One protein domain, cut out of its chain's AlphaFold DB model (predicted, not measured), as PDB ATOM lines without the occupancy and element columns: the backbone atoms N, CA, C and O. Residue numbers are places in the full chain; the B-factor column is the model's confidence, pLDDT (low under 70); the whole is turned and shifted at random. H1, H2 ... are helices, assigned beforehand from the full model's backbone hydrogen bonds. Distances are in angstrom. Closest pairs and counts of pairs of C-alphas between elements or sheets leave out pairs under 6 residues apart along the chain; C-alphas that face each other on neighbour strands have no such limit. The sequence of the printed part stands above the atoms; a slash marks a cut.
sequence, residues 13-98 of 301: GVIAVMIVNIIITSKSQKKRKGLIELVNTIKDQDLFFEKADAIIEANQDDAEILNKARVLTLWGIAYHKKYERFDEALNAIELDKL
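Overview. This is residues 13 to 98 of the 301 residues of an uncharacterized protein of Erysipelotrichaceae bacterium (UniProt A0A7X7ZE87). A compact body of helices sits at one end of long H1, whose residues 13 to 27 stick out as a free arm. There H2 and H3 fold back and forth beside the end of H1, H4 folds back along H3, and short H5 packs on H3. The printed part has 86 residues with five named helices, H1 to H5 in order along the chain, and no named strand; its class is all helix, with 72 of the 86 residues in the helices, and the whole is loose, with a radius of gyration of the C-alphas of 15.1 A and spans of 53 by 27 by 16 A.

Arrangement. H1, residues 13 to 39, H2, residues 45 to 58, and H3, residues 63 to 79, form an up-and-down bundle, each running against the one before. In hairpin H1 and H2, residues 34 to 39 alone of H1 touch H2, closest C-alphas Leu 38 and Phe 48, 6.2 A. Hub H3 touches H4, residues 83 to 92, as a hairpin, closest C-alphas Leu 74 and Ala 89, 5.7 A. Every O i to N i+4 pair is within hydrogen-bond range in H1, H2 and H3, and 4 of 6 in H4.

Along the chain. H1 is 39.6 A long from C-alpha 13 at (212.959, 212.930, 124.992). H5, residues 95 to 98, ends at (242.566, 196.581, 125.068).

Size, cuts and confidence. The printed part has no cut. Residues 13 to 30 and 32 have pLDDT under 70.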
ATOM      1  N   GLY A  13     211.945 213.637 124.204       33.50
ATOM      2  CA  GLY A  13     212.959 212.930 124.992       33.50
ATOM      3  C   GLY A  13     213.573 211.740 124.247       33.50
ATOM      4  O   GLY A  13     214.793 211.600 124.218       33.50
ATOM      5  N   VAL A  14     212.750 210.931 123.568       40.66
ATOM      6  CA  VAL A  14     213.212 209.777 122.772       40.66
ATOM      7  C   VAL A  14     214.030 210.221 121.554       40.66
ATOM      8  O   VAL A  14     215.084 209.649 121.279       40.66
ATOM      9  N   ILE A  15     213.609 211.285 120.863       35.50
ATOM     10  CA  ILE A  15     214.357 211.849 119.726       35.50
ATOM     11  C   ILE A  15     215.715 212.410 120.180       35.50
ATOM     12  O   ILE A  15     216.717 212.211 119.496       35.50
ATOM     13  N   ALA A  16     215.786 213.062 121.345       33.12
ATOM     14  CA  ALA A  16     217.045 213.565 121.894       33.12
ATOM     15  C   ALA A  16     218.023 212.429 122.248       33.12
ATOM     16  O   ALA A  16     219.203 212.524 121.919       33.12
ATOM     17  N   VAL A  17     217.537 211.333 122.843       41.47
ATOM     18  CA  VAL A  17     218.353 210.139 123.135       41.47
ATOM     19  C   VAL A  17     218.833 209.463 121.845       41.47
ATOM     20  O   VAL A  17     220.002 209.102 121.751       41.47
ATOM     21  N   MET A  18     217.988 209.369 120.812       33.22
ATOM     22  CA  MET A  18     218.393 208.830 119.505       33.22
ATOM     23  C   MET A  18     219.449 209.697 118.806       33.22
ATOM     24  O   MET A  18     220.402 209.157 118.252       33.22
ATOM     25  N   ILE A  19     219.339 211.030 118.866       33.59
ATOM     26  CA  ILE A  19     220.356 211.945 118.317       33.59
ATOM     27  C   ILE A  19     221.673 211.822 119.093       33.59
ATOM     28  O   ILE A  19     222.737 211.803 118.480       33.59
ATOM     29  N   VAL A  20     221.622 211.694 120.422       36.47
ATOM     30  CA  VAL A  20     222.816 211.469 121.251       36.47
ATOM     31  C   VAL A  20     223.474 210.130 120.913       36.47
ATOM     32  O   VAL A  20     224.684 210.111 120.704       36.47
ATOM     33  N   ASN A  21     222.704 209.050 120.751       29.52
ATOM     34  CA  ASN A  21     223.236 207.749 120.338       29.52
ATOM     35  C   ASN A  21     223.857 207.811 118.935       29.52
ATOM     36  O   ASN A  21     224.987 207.375 118.767       29.52
ATOM     37  N   ILE A  22     223.209 208.463 117.960       31.42
ATOM     38  CA  ILE A  22     223.778 208.676 116.614       31.42
ATOM     39  C   ILE A  22     225.070 209.509 116.681       31.42
ATOM     40  O   ILE A  22     226.032 209.218 115.971       31.42
ATOM     41  N   ILE A  23     225.137 210.522 117.550       33.47
ATOM     42  CA  ILE A  23     226.350 211.328 117.746       33.47
ATOM     43  C   ILE A  23     227.462 210.495 118.400       33.47
ATOM     44  O   ILE A  23     228.611 210.617 117.979       33.47
ATOM     45  N   ILE A  24     227.152 209.638 119.374       37.41
ATOM     46  CA  ILE A  24     228.119 208.742 120.031       37.41
ATOM     47  C   ILE A  24     228.661 207.709 119.032       37.41
ATOM     48  O   ILE A  24     229.881 207.569 118.916       37.41
ATOM     49  N   THR A  25     227.796 207.094 118.222       38.53
ATOM     50  CA  THR A  25     228.202 206.172 117.149       38.53
ATOM     51  C   THR A  25     229.004 206.894 116.055       38.53
ATOM     52  O   THR A  25     230.014 206.376 115.587       38.53
ATOM     53  N   SER A  26     228.657 208.141 115.706       43.84
ATOM     54  CA  SER A  26     229.431 208.940 114.735       43.84
ATOM     55  C   SER A  26     230.802 209.384 115.268       43.84
ATOM     56  O   SER A  26     231.770 209.478 114.512       43.84
ATOM     57  N   LYS A  27     230.915 209.644 116.579       51.28
ATOM     58  CA  LYS A  27     232.179 210.007 117.229       51.28
ATOM     59  C   LYS A  27     233.131 208.818 117.263       51.28
ATOM     60  O   LYS A  27     234.297 209.009 116.930       51.28
ATOM     61  N   SER A  28     232.656 207.617 117.597       57.59
ATOM     62  CA  SER A  28     233.504 206.415 117.569       57.59
ATOM     63  C   SER A  28     233.985 206.106 116.143       57.59
ATOM     64  O   SER A  28     235.167 205.835 115.942       57.59
ATOM     65  N   GLN A  29     233.122 206.282 115.135       60.38
ATOM     66  CA  GLN A  29     233.492 206.153 113.722       60.38
ATOM     67  C   GLN A  29     234.535 207.195 113.294       60.38
ATOM     68  O   GLN A  29     235.514 206.847 112.636       60.38
ATOM     69  N   LYS A  30     234.391 208.461 113.710       66.25
ATOM     70  CA  LYS A  30     235.381 209.512 113.421       66.25
ATOM     71  C   LYS A  30     236.726 209.240 114.101       66.25
ATOM     72  O   LYS A  30     237.762 209.447 113.475       66.25
ATOM     73  N   LYS A  31     236.722 208.757 115.348       71.31
ATOM     74  CA  LYS A  31     237.941 208.365 116.077       71.31
ATOM     75  C   LYS A  31     238.654 207.197 115.387       71.31
ATOM     76  O   LYS A  31     239.852 207.282 115.141       71.31
ATOM     77  N   ARG A  32     237.911 206.159 114.981       69.06
ATOM     78  CA  ARG A  32     238.443 205.019 114.207       69.06
ATOM     79  C   ARG A  32     238.998 205.452 112.850       69.06
ATOM     80  O   ARG A  32     240.081 205.016 112.473       69.06
ATOM     81  N   LYS A  33     238.321 206.372 112.158       75.38
ATOM     82  CA  LYS A  33     238.837 206.981 110.926       75.38
ATOM     83  C   LYS A  33     240.161 207.714 111.163       75.38
ATOM     84  O   LYS A  33     241.063 207.591 110.346       75.38
ATOM     85  N   GLY A  34     240.297 208.413 112.292       78.50
ATOM     86  CA  GLY A  34     241.550 209.059 112.690       78.50
ATOM     87  C   GLY A  34     242.720 208.079 112.817       78.50
ATOM     88  O   GLY A  34     243.810 208.380 112.343       78.50
ATOM     89  N   LEU A  35     242.491 206.884 113.374       78.62
ATOM     90  CA  LEU A  35     243.517 205.834 113.457       78.62
ATOM     91  C   LEU A  35     243.906 205.288 112.071       78.62
ATOM     92  O   LEU A  35     245.086 205.086 111.803       78.62
ATOM     93  N   ILE A  36     242.939 205.102 111.169       73.94
ATOM     94  CA  ILE A  36     243.210 204.680 109.782       73.94
ATOM     95  C   ILE A  36     244.013 205.759 109.038       73.94
ATOM     96  O   ILE A  36     245.003 205.463 108.372       73.94
ATOM     97  N   GLU A  37     243.617 207.025 109.173       75.94
ATOM     98  CA  GLU A  37     244.340 208.156 108.585       75.94
ATOM     99  C   GLU A  37     245.759 208.297 109.149       75.94
ATOM    100  O   GLU A  37     246.647 208.718 108.413       75.94
ATOM    101  N   LEU A  38     245.978 207.942 110.420       81.94
ATOM    102  CA  LEU A  38     247.307 207.901 111.023       81.94
ATOM    103  C   LEU A  38     248.188 206.845 110.344       81.94
ATOM    104  O   LEU A  38     249.293 207.176 109.915       81.94
ATOM    105  N   VAL A  39     247.693 205.612 110.180       80.50
ATOM    106  CA  VAL A  39     248.435 204.535 109.493       80.50
ATOM    107  C   VAL A  39     248.856 204.976 108.090       80.50
ATOM    108  O   VAL A  39     250.029 204.881 107.755       80.50
ATOM    109  N   ASN A  40     247.950 205.591 107.326       75.56
ATOM    110  CA  ASN A  40     248.238 206.068 105.967       75.56
ATOM    111  C   ASN A  40     249.312 207.170 105.890       75.56
ATOM    112  O   ASN A  40     249.788 207.487 104.800       75.56
ATOM    113  N   THR A  41     249.687 207.776 107.020       84.25
ATOM    114  CA  THR A  41     250.759 208.776 107.087       84.25
ATOM    115  C   THR A  41     252.110 208.211 107.513       84.25
ATOM    116  O   THR A  41     253.063 208.977 107.552       84.25
ATOM    117  N   ILE A  42     252.250 206.899 107.755       84.75
ATOM    118  CA  ILE A  42     253.494 206.293 108.278       84.75
ATOM    119  C   ILE A  42     254.739 206.573 107.427       84.75
ATOM    120  O   ILE A  42     255.853 206.480 107.912       84.75
ATOM    121  N   LYS A  43     254.604 206.891 106.136       84.44
ATOM    122  CA  LYS A  43     255.769 207.215 105.298       84.44
ATOM    123  C   LYS A  43     256.350 208.596 105.618       84.44
ATOM    124  O   LYS A  43     257.550 208.800 105.445       84.44
ATOM    125  N   ASP A  44     255.518 209.525 106.082       91.81
ATOM    126  CA  ASP A  44     255.915 210.868 106.495       91.81
ATOM    127  C   ASP A  44     256.069 210.900 108.018       91.81
ATOM    128  O   ASP A  44     255.098 211.009 108.761       91.81
ATOM    129  N   GLN A  45     257.316 210.784 108.471       93.31
ATOM    130  CA  GLN A  45     257.654 210.680 109.888       93.31
ATOM    131  C   GLN A  45     257.092 211.834 110.727       93.31
ATOM    132  O   GLN A  45     256.557 211.604 111.813       93.31
ATOM    133  N   ASP A  46     257.254 213.069 110.256       95.00
ATOM    134  CA  ASP A  46     256.925 214.248 111.053       95.00
ATOM    135  C   ASP A  46     255.404 214.406 111.129       95.00
ATOM    136  O   ASP A  46     254.857 214.571 112.222       95.00
ATOM    137  N   LEU A  47     254.712 214.223 109.997       93.56
ATOM    138  CA  LEU A  47     253.249 214.222 109.952       93.56
ATOM    139  C   LEU A  47     252.645 213.077 110.776       93.56
ATOM    140  O   LEU A  47     251.633 213.272 111.451       93.56
ATOM    141  N   PHE A  48     253.245 211.885 110.723       91.50
ATOM    142  CA  PHE A  48     252.791 210.725 111.483       91.50
ATOM    143  C   PHE A  48     252.835 211.001 112.985       91.50
ATOM    144  O   PHE A  48     251.823 210.834 113.667       91.50
ATOM    145  N   PHE A  49     253.982 211.449 113.510       95.81
ATOM    146  CA  PHE A  49     254.110 211.708 114.945       95.81
ATOM    147  C   PHE A  49     253.264 212.900 115.398       95.81
ATOM    148  O   PHE A  49     252.632 212.797 116.445       95.81
ATOM    149  N   GLU A  50     253.153 213.964 114.596       95.94
ATOM    150  CA  GLU A  50     252.240 215.079 114.888       95.94
ATOM    151  C   GLU A  50     250.791 214.589 115.038       95.94
ATOM    152  O   GLU A  50     250.105 214.913 116.010       95.94
ATOM    153  N   LYS A  51     250.318 213.758 114.100       92.62
ATOM    154  CA  LYS A  51     248.965 213.191 114.157       92.62
ATOM    155  C   LYS A  51     248.783 212.216 115.314       92.62
ATOM    156  O   LYS A  51     247.716 212.213 115.929       92.62
ATOM    157  N   ALA A  52     249.782 211.383 115.596       92.44
ATOM    158  CA  ALA A  52     249.736 210.435 116.702       92.44
ATOM    159  C   ALA A  52     249.594 211.167 118.042       92.44
ATOM    160  O   ALA A  52     248.680 210.858 118.812       92.44
ATOM    161  N   ASP A  53     250.425 212.187 118.267       95.38
ATOM    162  CA  ASP A  53     250.400 213.007 119.477       95.38
ATOM    163  C   ASP A  53     249.051 213.734 119.609       95.38
ATOM    164  O   ASP A  53     248.414 213.666 120.662       95.38
ATOM    165  N   ALA A  54     248.523 214.309 118.520       94.31
ATOM    166  CA  ALA A  54     247.205 214.950 118.521       94.31
ATOM    167  C   ALA A  54     246.055 213.978 118.862       94.31
ATOM    168  O   ALA A  54     245.117 214.345 119.577       94.31
ATOM    169  N   ILE A  55     246.102 212.732 118.371       91.81
ATOM    170  CA  ILE A  55     245.104 211.705 118.712       91.81
ATOM    171  C   ILE A  55     245.218 211.321 120.190       91.81
ATOM    172  O   ILE A  55     244.188 211.207 120.858       91.81
ATOM    173  N   ILE A  56     246.438 211.145 120.700       93.94
ATOM    174  CA  ILE A  56     246.696 210.826 122.108       93.94
ATOM    175  C   ILE A  56     246.156 211.945 123.006       93.94
ATOM    176  O   ILE A  56     245.378 211.669 123.920       93.94
ATOM    177  N   GLU A  57     246.495 213.205 122.735       93.88
ATOM    178  CA  GLU A  57     246.033 214.363 123.512       93.88
ATOM    179  C   GLU A  57     244.504 214.503 123.508       93.88
ATOM    180  O   GLU A  57     243.900 214.791 124.543       93.88
ATOM    181  N   ALA A  58     243.858 214.255 122.368       91.56
ATOM    182  CA  ALA A  58     242.415 214.423 122.219       91.56
ATOM    183  C   ALA A  58     241.567 213.296 122.839       91.56
ATOM    184  O   ALA A  58     240.354 213.468 122.956       91.56
ATOM    185  N   ASN A  59     242.160 212.150 123.196       91.12
ATOM    186  CA  ASN A  59     241.433 210.949 123.636       91.12
ATOM    187  C   ASN A  59     241.871 210.452 125.022       91.12
ATOM    188  O   ASN A  59     241.790 209.260 125.305       91.12
ATOM    189  N   GLN A  60     242.306 211.351 125.909       91.44
ATOM    190  CA  GLN A  60     242.677 211.001 127.290       91.44
ATOM    191  C   GLN A  60     241.529 210.356 128.097       91.44
ATOM    192  O   GLN A  60     241.780 209.691 129.098       91.44
ATOM    193  N   ASP A  61     240.277 210.546 127.676       89.31
ATOM    194  CA  ASP A  61     239.064 209.979 128.275       89.31
ATOM    195  C   ASP A  61     238.623 208.637 127.655       89.31
ATOM    196  O   ASP A  61     237.718 207.987 128.178       89.31
ATOM    197  N   ASP A  62     239.253 208.205 126.560       89.56
ATOM    198  CA  ASP A  62     238.896 207.007 125.798       89.56
ATOM    199  C   ASP A  62     240.074 206.030 125.785       89.56
ATOM    200  O   ASP A  62     240.954 206.080 124.922       89.56
ATOM    201  N   ALA A  63     240.098 205.146 126.785       90.81
ATOM    202  CA  ALA A  63     241.226 204.255 127.034       90.81
ATOM    203  C   ALA A  63     241.528 203.304 125.860       90.81
ATOM    204  O   ALA A  63     242.696 202.982 125.642       90.81
ATOM    205  N   GLU A  64     240.519 202.877 125.092       89.88
ATOM    206  CA  GLU A  64     240.726 202.002 123.929       89.88
ATOM    207  C   GLU A  64     241.453 202.764 122.815       89.88
ATOM    208  O   GLU A  64     242.522 202.343 122.365       89.88
ATOM    209  N   ILE A  65     240.916 203.915 122.393       90.31
ATOM    210  CA  ILE A  65     241.501 204.715 121.305       90.31
ATOM    211  C   ILE A  65     242.880 205.246 121.690       90.31
ATOM    212  O   ILE A  65     243.799 205.221 120.868       90.31
ATOM    213  N   LEU A  66     243.045 205.676 122.941       93.50
ATOM    214  CA  LEU A  66     244.324 206.113 123.486       93.50
ATOM    215  C   LEU A  66     245.389 205.018 123.363       93.50
ATOM    216  O   LEU A  66     246.480 205.274 122.853       93.50
ATOM    217  N   ASN A  67     245.081 203.793 123.794       94.31
ATOM    218  CA  ASN A  67     246.052 202.703 123.751       94.31
ATOM    219  C   ASN A  67     246.300 202.190 122.327       94.31
ATOM    220  O   ASN A  67     247.449 201.899 122.002       94.31
ATOM    221  N   LYS A  68     245.295 202.199 121.441       91.94
ATOM    222  CA  LYS A  68     245.499 201.960 119.999       91.94
ATOM    223  C   LYS A  68     246.478 202.967 119.391       91.94
ATOM    224  O   LYS A  68     247.425 202.574 118.714       91.94
ATOM    225  N   ALA A  69     246.305 204.256 119.678       92.69
ATOM    226  CA  ALA A  69     247.210 205.299 119.200       92.69
ATOM    227  C   ALA A  69     248.632 205.143 119.768       92.69
ATOM    228  O   ALA A  69     249.606 205.296 119.030       92.69
ATOM    229  N   ARG A  70     248.776 204.769 121.048       97.06
ATOM    230  CA  ARG A  70     250.083 204.477 121.664       97.06
ATOM    231  C   ARG A  70     250.773 203.266 121.019       97.06
ATOM    232  O   ARG A  70     251.967 203.342 120.737       97.06
ATOM    233  N   VAL A  71     250.037 202.191 120.717       96.56
ATOM    234  CA  VAL A  71     250.564 201.026 119.978       96.56
ATOM    235  C   VAL A  71     251.035 201.435 118.581       96.56
ATOM    236  O   VAL A  71     252.159 201.109 118.197       96.56
ATOM    237  N   LEU A  72     250.235 202.211 117.841       93.00
ATOM    238  CA  LEU A  72     250.633 202.731 116.528       93.00
ATOM    239  C   LEU A  72     251.848 203.666 116.622       93.00
ATOM    240  O   LEU A  72     252.721 203.616 115.763       93.00
ATOM    241  N   THR A  73     251.956 204.467 117.683       96.62
ATOM    242  CA  THR A  73     253.127 205.324 117.934       96.62
ATOM    243  C   THR A  73     254.390 204.491 118.127       96.62
ATOM    244  O   THR A  73     255.422 204.792 117.528       96.62
ATOM    245  N   LEU A  74     254.315 203.412 118.916       97.31
ATOM    246  CA  LEU A  74     255.430 202.481 119.100       97.31
ATOM    247  C   LEU A  74     255.806 201.781 117.786       97.31
ATOM    248  O   LEU A  74     256.989 201.623 117.482       97.31
ATOM    249  N   TRP A  75     254.811 201.422 116.975       94.50
ATOM    250  CA  TRP A  75     255.038 200.909 115.628       94.50
ATOM    251  C   TRP A  75     255.745 201.927 114.727       94.50
ATOM    252  O   TRP A  75     256.741 201.573 114.098       94.50
ATOM    253  N   GLY A  76     255.328 203.195 114.730       91.25
ATOM    254  CA  GLY A  76     256.015 204.269 114.009       91.25
ATOM    255  C   GLY A  76     257.441 204.513 114.493       91.25
ATOM    256  O   GLY A  76     258.342 204.727 113.682       91.25
ATOM    257  N   ILE A  77     257.689 204.397 115.799       96.94
ATOM    258  CA  ILE A  77     259.043 204.439 116.364       96.94
ATOM    259  C   ILE A  77     259.913 203.322 115.778       96.94
ATOM    260  O   ILE A  77     261.041 203.596 115.361       96.94
ATOM    261  N   ALA A  78     259.402 202.090 115.722       93.56
ATOM    262  CA  ALA A  78     260.128 200.966 115.139       93.56
ATOM    263  C   ALA A  78     260.346 201.152 113.628       93.56
ATOM    264  O   ALA A  78     261.463 200.971 113.149       93.56
ATOM    265  N   TYR A  79     259.316 201.591 112.903       90.00
ATOM    266  CA  TYR A  79     259.346 201.831 111.459       90.00
ATOM    267  C   TYR A  79     260.383 202.895 111.058       90.00
ATOM    268  O   TYR A  79     261.191 202.676 110.156       90.00
ATOM    269  N   HIS A  80     260.411 204.032 111.759       94.75
ATOM    270  CA  HIS A  80     261.346 205.135 111.499       94.75
ATOM    271  C   HIS A  80     262.673 205.020 112.256       94.75
ATOM    272  O   HIS A  80     263.500 205.934 112.196       94.75
ATOM    273  N   LYS A  81     262.891 203.913 112.975       96.19
ATOM    274  CA  LYS A  81     264.114 203.633 113.743       96.19
ATOM    275  C   LYS A  81     264.435 204.690 114.810       96.19
ATOM    276  O   LYS A  81     265.602 204.963 115.088       96.19
ATOM    277  N   LYS A  82     263.404 205.274 115.435       97.25
ATOM    278  CA  LYS A  82     263.496 206.285 116.513       97.25
ATOM    279  C   LYS A  82     263.603 205.655 117.901       97.25
ATOM    280  O   LYS A  82     262.880 206.011 118.834       97.25
ATOM    281  N   TYR A  83     264.472 204.655 118.022       97.25
ATOM    282  CA  TYR A  83     264.539 203.771 119.186       97.25
ATOM    283  C   TYR A  83     264.849 204.478 120.510       97.25
ATOM    284  O   TYR A  83     264.553 203.939 121.571       97.25
ATOM    285  N   GLU A  84     265.387 205.696 120.473       96.81
ATOM    286  CA  GLU A  84     265.579 206.544 121.649       96.81
ATOM    287  C   GLU A  84     264.274 206.852 122.405       96.81
ATOM    288  O   GLU A  84     264.319 207.105 123.606       96.81
ATOM    289  N   ARG A  85     263.115 206.783 121.732       96.25
ATOM    290  CA  ARG A  85     261.775 206.982 122.321       96.25
ATOM    291  C   ARG A  85     261.076 205.671 122.708       96.25
ATOM    292  O   ARG A  85     259.954 205.702 123.207       96.25
ATOM    293  N   PHE A  86     261.699 204.519 122.446       97.75
ATOM    294  CA  PHE A  86     261.027 203.219 122.492       97.75
ATOM    295  C   PHE A  86     260.532 202.855 123.894       97.75
ATOM    296  O   PHE A  86     259.368 202.509 124.057       97.75
ATOM    297  N   ASP A  87     261.393 202.971 124.908       97.44
ATOM    298  CA  ASP A  87     261.055 202.575 126.281       97.44
ATOM    299  C   ASP A  87     259.909 203.415 126.857       97.44
ATOM    300  O   ASP A  87     259.012 202.886 127.511       97.44
ATOM    301  N   GLU A  88     259.919 204.722 126.600       97.38
ATOM    302  CA  GLU A  88     258.854 205.628 127.032       97.38
ATOM    303  C   GLU A  88     257.518 205.249 126.380       97.38
ATOM    304  O   GLU A  88     256.520 205.054 127.079       97.38
ATOM    305  N   ALA A  89     257.514 205.061 125.057       97.56
ATOM    306  CA  ALA A  89     256.317 204.680 124.315       97.56
ATOM    307  C   ALA A  89     255.791 203.297 124.732       97.56
ATOM    308  O   ALA A  89     254.589 203.131 124.934       97.56
ATOM    309  N   LEU A  90     256.679 202.316 124.925       97.88
ATOM    310  CA  LEU A  90     256.315 200.973 125.366       97.88
ATOM    311  C   LEU A  90     255.680 200.995 126.761       97.88
ATOM    312  O   LEU A  90     254.664 200.338 126.994       97.88
ATOM    313  N   ASN A  91     256.253 201.753 127.695       97.12
ATOM    314  CA  ASN A  91     255.749 201.847 129.065       97.12
ATOM    315  C   ASN A  91     254.409 202.582 129.157       97.12
ATOM    316  O   ASN A  91     253.603 202.240 130.019       97.12
ATOM    317  N   ALA A  92     254.141 203.525 128.253       96.81
ATOM    318  CA  ALA A  92     252.872 204.244 128.206       96.81
ATOM    319  C   ALA A  92     251.679 203.362 127.792       96.81
ATOM    320  O   ALA A  92     250.539 203.727 128.063       96.81
ATOM    321  N   ILE A  93     251.897 202.224 127.123       97.00
ATOM    322  CA  ILE A  93     250.803 201.347 126.676       97.00
ATOM    323  C   ILE A  93     250.248 200.538 127.858       97.00
ATOM    324  O   ILE A  93     250.964 199.749 128.483       97.00
ATOM    325  N   GLU A  94     248.950 200.677 128.102       95.06
ATOM    326  CA  GLU A  94     248.153 199.939 129.087       95.06
ATOM    327  C   GLU A  94     247.348 198.853 128.355       95.06
ATOM    328  O   GLU A  94     246.226 199.075 127.897       95.06
ATOM    329  N   LEU A  95     247.961 197.678 128.166       93.19
ATOM    330  CA  LEU A  95     247.401 196.603 127.335       93.19
ATOM    331  C   LEU A  95     246.114 195.992 127.908       93.19
ATOM    332  O   LEU A  95     245.270 195.538 127.141       93.19
ATOM    333  N   ASP A  96     245.932 196.029 129.227       92.31
ATOM    334  CA  ASP A  96     244.713 195.583 129.910       92.31
ATOM    335  C   ASP A  96     243.474 196.357 129.434       92.31
ATOM    336  O   ASP A  96     242.376 195.812 129.393       92.31
ATOM    337  N   LYS A  97     243.648 197.611 128.994       92.44
ATOM    338  CA  LYS A  97     242.566 198.439 128.437       92.44
ATOM    339  C   LYS A  97     242.122 198.010 127.040       92.44
ATOM    340  O   LYS A  97     241.101 198.493 126.562       92.44
ATOM    341  N   LEU A  98     242.881 197.133 126.384       90.69
ATOM    342  CA  LEU A  98     242.566 196.581 125.068       90.69
ATOM    343  C   LEU A  98     241.994 195.158 125.149       90.69
ATOM    344  O   LEU A  98     241.668 194.578 124.113       90.69
TER     345      LEU A  98